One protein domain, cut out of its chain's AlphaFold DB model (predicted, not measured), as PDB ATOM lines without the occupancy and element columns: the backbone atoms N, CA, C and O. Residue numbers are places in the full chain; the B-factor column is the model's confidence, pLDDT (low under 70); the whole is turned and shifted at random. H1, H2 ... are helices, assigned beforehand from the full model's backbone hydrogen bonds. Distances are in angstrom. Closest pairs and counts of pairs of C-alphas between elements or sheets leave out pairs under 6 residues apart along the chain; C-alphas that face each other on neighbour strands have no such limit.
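What this domain is: This is residues 59 to 66 and 74 to 108 of the 155 residues of an uncharacterized protein of Deinococcus reticulitermitis (UniProt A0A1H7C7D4). Three short helices cluster at one end: H1 and H3 lie side by side, running the same way, and H2 is set at a steep angle to both. A fourth short helix, H4, is set off at the other end beyond residues 95 to 97, touching no helix and making the shape longer. The printed part has 43 residues with four named helices, H1, H2, H3 and H4 along the chain, and no named strand; its class is all helix. It is only just compact, close to loose, with a radius of gyration of the C-alphas of 10.8 A, and elongated, spanning 30 by 19 by 18 A.

How they stand to each other: H2, residues 74 to 83, touches H1, residues 59 to 65, closest at the C-alphas of Leu 61 and Ser 78, 6.6 A apart. They run opposite ways at a steep tilt of 63 degrees. H2 and H3, residues 86 to 94, only just touch, with 3 pairs of C-alphas within 8 A, the closest being those of Ala 80 and Val 89 at 6.5 A; they too run opposite ways at a steep tilt of 63 degrees. H1 and H3 touch, with the C-alphas of Ala 64 and Pro 86 closest at 4.8 A, and run the same way at a shallow tilt of 9 degrees. The helix packing is mostly crossed, only just, with 1 of 3 touching pairs at a shallow tilt. H4, residues 98 to 104, is apart from H1, H2 and H3. Every O i to N i+4 pair is within hydrogen-bond range in H1, H3 and H4, and 5 of 6 are in H2.

Where its parts are: H2 has 10 residues and measures 14.8 A from first to last C-alpha, beginning at C-alpha 74 (-19.629, -34.097, 131.965). H3 measures 12.2 A, H4 9.9 A and H1 9.6 A. H1 begins at C-alpha 59 (-28.902, -31.053, 123.592), and H4 ends at C-alpha 104 (-16.002, -43.102, 143.997).

The domain as a whole: The two C-alphas farthest apart are those of Gln 59 and Ser 108, 30.7 A. Residues 67 to 73 are not printed, and C-alphas 66 and 74 are 11.4 A apart across the cut, which lies in the link from H1 to H2. The links H2 to H3 and H3 to H4 are tight. The mean pLDDT of the printed part is 80.9, and residues 105 to 108 are under 70.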
ATOM      1  N   GLN A  59     -27.561 -30.926 123.013       85.44
ATOM      2  CA  GLN A  59     -28.902 -31.053 123.592       85.44
ATOM      3  C   GLN A  59     -29.041 -32.365 124.369       85.44
ATOM      4  O   GLN A  59     -29.549 -32.366 125.492       85.44
ATOM      5  N   ALA A  60     -28.539 -33.476 123.823       82.69
ATOM      6  CA  ALA A  60     -28.535 -34.769 124.503       82.69
ATOM      7  C   ALA A  60     -27.729 -34.723 125.813       82.69
ATOM      8  O   ALA A  60     -28.190 -35.241 126.837       82.69
ATOM      9  N   LEU A  61     -26.581 -34.037 125.804       86.38
ATOM     10  CA  LEU A  61     -25.771 -33.811 127.002       86.38
ATOM     11  C   LEU A  61     -26.516 -32.971 128.046       86.38
ATOM     12  O   LEU A  61     -26.586 -33.372 129.206       86.38
ATOM     13  N   ALA A  62     -27.135 -31.857 127.646       84.88
ATOM     14  CA  ALA A  62     -27.923 -31.016 128.551       84.88
ATOM     15  C   ALA A  62     -29.120 -31.775 129.160       84.88
ATOM     16  O   ALA A  62     -29.396 -31.665 130.358       84.88
ATOM     17  N   HIS A  63     -29.797 -32.603 128.361       83.94
ATOM     18  CA  HIS A  63     -30.895 -33.450 128.825       83.94
ATOM     19  C   HIS A  63     -30.446 -34.508 129.834       83.94
ATOM     20  O   HIS A  63     -31.142 -34.722 130.832       83.94
ATOM     21  N   ALA A  64     -29.310 -35.168 129.596       85.31
ATOM     22  CA  ALA A  64     -28.725 -36.100 130.556       85.31
ATOM     23  C   ALA A  64     -28.291 -35.361 131.829       85.31
ATOM     24  O   ALA A  64     -28.567 -35.812 132.942       85.31
ATOM     25  N   ARG A  65     -27.695 -34.176 131.674       89.31
ATOM     26  CA  ARG A  65     -27.214 -33.361 132.785       89.31
ATOM     27  C   ARG A  65     -28.326 -32.959 133.745       89.31
ATOM     28  O   ARG A  65     -28.114 -33.022 134.953       89.31
ATOM     29  N   ALA A  66     -29.502 -32.614 133.225       86.94
ATOM     30  CA  ALA A  66     -30.673 -32.258 134.026       86.94
ATOM     31  C   ALA A  66     -31.225 -33.423 134.876       86.94
ATOM     32  O   ALA A  66     -31.977 -33.188 135.818       86.94
ATOM     33  N   ASP A  74     -19.054 -34.137 133.316       84.62
ATOM     34  CA  ASP A  74     -19.629 -34.097 131.965       84.62
ATOM     35  C   ASP A  74     -18.846 -34.955 130.961       84.62
ATOM     36  O   ASP A  74     -19.433 -35.500 130.030       84.62
ATOM     37  N   ALA A  75     -17.545 -35.167 131.189       82.81
ATOM     38  CA  ALA A  75     -16.741 -36.099 130.399       82.81
ATOM     39  C   ALA A  75     -17.288 -37.538 130.481       82.81
ATOM     40  O   ALA A  75     -17.444 -38.191 129.450       82.81
ATOM     41  N   VAL A  76     -17.668 -37.995 131.680       84.94
ATOM     42  CA  VAL A  76     -18.252 -39.330 131.907       84.94
ATOM     43  C   VAL A  76     -19.643 -39.426 131.282       84.94
ATOM     44  O   VAL A  76     -19.991 -40.443 130.690       84.94
ATOM     45  N   LEU A  77     -20.435 -38.354 131.360       86.81
ATOM     46  CA  LEU A  77     -21.737 -38.304 130.696       86.81
ATOM     47  C   LEU A  77     -21.614 -38.341 129.177       86.81
ATOM     48  O   LEU A  77     -22.376 -39.056 128.538       86.81
ATOM     49  N   SER A  78     -20.660 -37.604 128.607       86.19
ATOM     50  CA  SER A  78     -20.408 -37.613 127.165       86.19
ATOM     51  C   SER A  78     -20.024 -39.007 126.675       86.19
ATOM     52  O   SER A  78     -20.471 -39.422 125.617       86.19
ATOM     53  N   ASP A  79     -19.256 -39.750 127.474       85.19
ATOM     54  CA  ASP A  79     -18.850 -41.115 127.158       85.19
ATOM     55  C   ASP A  79     -20.016 -42.098 127.270       85.19
ATOM     56  O   ASP A  79     -20.307 -42.829 126.332       85.19
ATOM     57  N   ALA A  80     -20.791 -42.028 128.353       85.44
ATOM     58  CA  ALA A  80     -21.988 -42.851 128.508       85.44
ATOM     59  C   ALA A  80     -23.030 -42.590 127.404       85.44
ATOM     60  O   ALA A  80     -23.761 -43.499 127.010       85.44
ATOM     61  N   LEU A  81     -23.096 -41.358 126.889       87.62
ATOM     62  CA  LEU A  81     -23.959 -40.986 125.770       87.62
ATOM     63  C   LEU A  81     -23.481 -41.529 124.417       87.62
ATOM     64  O   LEU A  81     -24.273 -41.538 123.471       87.62
ATOM     65  N   LEU A  82     -22.239 -42.018 124.318       86.56
ATOM     66  CA  LEU A  82     -21.796 -42.752 123.135       86.56
ATOM     67  C   LEU A  82     -22.510 -44.095 123.026       86.56
ATOM     68  O   LEU A  82     -22.868 -44.479 121.922       86.56
ATOM     69  N   ASP A  83     -22.775 -44.774 124.143       85.25
ATOM     70  CA  ASP A  83     -23.332 -46.134 124.140       85.25
ATOM     71  C   ASP A  83     -24.802 -46.209 124.578       85.25
ATOM     72  O   ASP A  83     -25.478 -47.214 124.337       85.25
ATOM     73  N   ALA A  84     -25.335 -45.151 125.193       84.31
ATOM     74  CA  ALA A  84     -26.687 -45.129 125.732       84.31
ATOM     75  C   ALA A  84     -27.420 -43.810 125.456       84.31
ATOM     76  O   ALA A  84     -26.849 -42.730 125.373       84.31
ATOM     77  N   THR A  85     -28.748 -43.884 125.357       84.88
ATOM     78  CA  THR A  85     -29.589 -42.681 125.228       84.88
ATOM     79  C   THR A  85     -29.622 -41.881 126.542       84.88
ATOM     80  O   THR A  85     -29.504 -42.479 127.615       84.88
ATOM     81  N   PRO A  86     -29.900 -40.561 126.524       83.06
ATOM     82  CA  PRO A  86     -29.958 -39.740 127.741       83.06
ATOM     83  C   PRO A  86     -30.862 -40.308 128.844       83.06
ATOM     84  O   PRO A  86     -30.501 -40.324 130.018       83.06
ATOM     85  N   GLY A  87     -32.026 -40.850 128.469       83.56
ATOM     86  CA  GLY A  87     -32.947 -41.473 129.423       83.56
ATOM     87  C   GLY A  87     -32.491 -42.844 129.940       83.56
ATOM     88  O   GLY A  87     -32.979 -43.299 130.973       83.56
ATOM     89  N   GLN A  88     -31.603 -43.545 129.232       84.25
ATOM     90  CA  GLN A  88     -30.959 -44.766 129.733       84.25
ATOM     91  C   GLN A  88     -29.814 -44.414 130.683       84.25
ATOM     92  O   GLN A  88     -29.752 -44.982 131.767       84.25
ATOM     93  N   VAL A  89     -28.995 -43.419 130.332       85.25
ATOM     94  CA  VAL A  89     -27.938 -42.879 131.195       85.25
ATOM     95  C   VAL A  89     -28.516 -42.408 132.534       85.25
ATOM     96  O   VAL A  89     -28.040 -42.817 133.590       85.25
ATOM     97  N   ALA A  90     -29.615 -41.650 132.509       84.69
ATOM     98  CA  ALA A  90     -30.313 -41.220 133.722       84.69
ATOM     99  C   ALA A  90     -30.763 -42.395 134.607       84.69
ATOM    100  O   ALA A  90     -30.611 -42.347 135.825       84.69
ATOM    101  N   ARG A  91     -31.280 -43.471 134.000       85.31
ATOM    102  CA  ARG A  91     -31.707 -44.683 134.720       85.31
ATOM    103  C   ARG A  91     -30.541 -45.490 135.287       85.31
ATOM    104  O   ARG A  91     -30.682 -46.086 136.348       85.31
ATOM    105  N   LEU A  92     -29.405 -45.519 134.594       84.69
ATOM    106  CA  LEU A  92     -28.193 -46.179 135.080       84.69
ATOM    107  C   LEU A  92     -27.625 -45.437 136.293       84.69
ATOM    108  O   LEU A  92     -27.341 -46.056 137.315       84.69
ATOM    109  N   PHE A  93     -27.539 -44.107 136.223       83.50
ATOM    110  CA  PHE A  93     -27.025 -43.304 137.332       83.50
ATOM    111  C   PHE A  93     -28.012 -43.152 138.493       83.50
ATOM    112  O   PHE A  93     -27.570 -42.958 139.621       83.50
ATOM    113  N   SER A  94     -29.323 -43.283 138.265       80.56
ATOM    114  CA  SER A  94     -30.304 -43.293 139.359       80.56
ATOM    115  C   SER A  94     -30.272 -44.582 140.185       80.56
ATOM    116  O   SER A  94     -30.719 -44.578 141.330       80.56
ATOM    117  N   ALA A  95     -29.742 -45.674 139.627       81.50
ATOM    118  CA  ALA A  95     -29.550 -46.930 140.347       81.50
ATOM    119  C   ALA A  95     -28.342 -46.893 141.300       81.50
ATOM    120  O   ALA A  95     -28.254 -47.726 142.202       81.50
ATOM    121  N   VAL A  96     -27.423 -45.935 141.124       79.19
ATOM    122  CA  VAL A  96     -26.243 -45.769 141.979       79.19
ATOM    123  C   VAL A  96     -26.583 -44.809 143.124       79.19
ATOM    124  O   VAL A  96     -26.904 -43.645 142.867       79.19
ATOM    125  N   PRO A  97     -26.496 -45.242 144.397       78.56
ATOM    126  CA  PRO A  97     -26.691 -44.348 145.531       78.56
ATOM    127  C   PRO A  97     -25.717 -43.170 145.484       78.56
ATOM    128  O   PRO A  97     -24.531 -43.329 145.192       78.56
ATOM    129  N   THR A  98     -26.205 -41.982 145.829       74.44
ATOM    130  CA  THR A  98     -25.409 -40.746 145.813       74.44
ATOM    131  C   THR A  98     -24.172 -40.817 146.703       74.44
ATOM    132  O   THR A  98     -23.159 -40.219 146.356       74.44
ATOM    133  N   SER A  99     -24.219 -41.578 147.801       72.25
ATOM    134  CA  SER A  99     -23.064 -41.827 148.670       72.25
ATOM    135  C   SER A  99     -21.965 -42.617 147.959       72.25
ATOM    136  O   SER A  99     -20.821 -42.196 147.973       72.25
ATOM    137  N   VAL A 100     -22.314 -43.697 147.252       77.44
ATOM    138  CA  VAL A 100     -21.351 -44.517 146.495       77.44
ATOM    139  C   VAL A 100     -20.717 -43.698 145.373       77.44
ATOM    140  O   VAL A 100     -19.517 -43.793 145.132       77.44
ATOM    141  N   MET A 101     -21.512 -42.851 144.718       75.94
ATOM    142  CA  MET A 101     -21.008 -41.921 143.711       75.94
ATOM    143  C   MET A 101     -20.027 -40.912 144.325       75.94
ATOM    144  O   MET A 101     -18.961 -40.680 143.768       75.94
ATOM    145  N   ALA A 102     -20.372 -40.326 145.474       74.06
ATOM    146  CA  ALA A 102     -19.519 -39.372 146.177       74.06
ATOM    147  C   ALA A 102     -18.210 -40.017 146.667       74.06
ATOM    148  O   ALA A 102     -17.152 -39.402 146.555       74.06
ATOM    149  N   ASP A 103     -18.260 -41.261 147.137       75.50
ATOM    150  CA  ASP A 103     -17.085 -42.033 147.548       75.50
ATOM    151  C   ASP A 103     -16.174 -42.332 146.345       75.50
ATOM    152  O   ASP A 103     -14.971 -42.081 146.400       75.50
ATOM    153  N   ALA A 104     -16.744 -42.795 145.224       73.19
ATOM    154  CA  ALA A 104     -16.002 -43.102 143.997       73.19
ATOM    155  C   ALA A 104     -15.346 -41.865 143.363       73.19
ATOM    156  O   ALA A 104     -14.278 -41.959 142.763       73.19
ATOM    157  N   LEU A 105     -15.971 -40.698 143.520       68.19
ATOM    158  CA  LEU A 105     -15.439 -39.413 143.065       68.19
ATOM    159  C   LEU A 105     -14.441 -38.791 144.058       68.19
ATOM    160  O   LEU A 105     -13.946 -37.693 143.817       68.19
ATOM    161  N   GLY A 106     -14.154 -39.460 145.181       65.06
ATOM    162  CA  GLY A 106     -13.263 -38.953 146.226       65.06
ATOM    163  C   GLY A 106     -13.821 -37.748 146.995       65.06
ATOM    164  O   GLY A 106     -13.067 -37.049 147.673       65.06
ATOM    165  N   ALA A 107     -15.128 -37.485 146.897       63.59
ATOM    166  CA  ALA A 107     -15.810 -36.375 147.559       63.59
ATOM    167  C   ALA A 107     -16.172 -36.687 149.025       63.59
ATOM    168  O   ALA A 107     -16.326 -35.772 149.833       63.59
ATOM    169  N   SER A 108     -16.273 -37.968 149.387       54.31
ATOM    170  CA  SER A 108     -16.527 -38.415 150.760       54.31
ATOM    171  C   SER A 108     -15.228 -38.786 151.472       54.31
ATOM    172  O   SER A 108     -14.777 -39.929 151.469       54.31
TER     173      SER A 108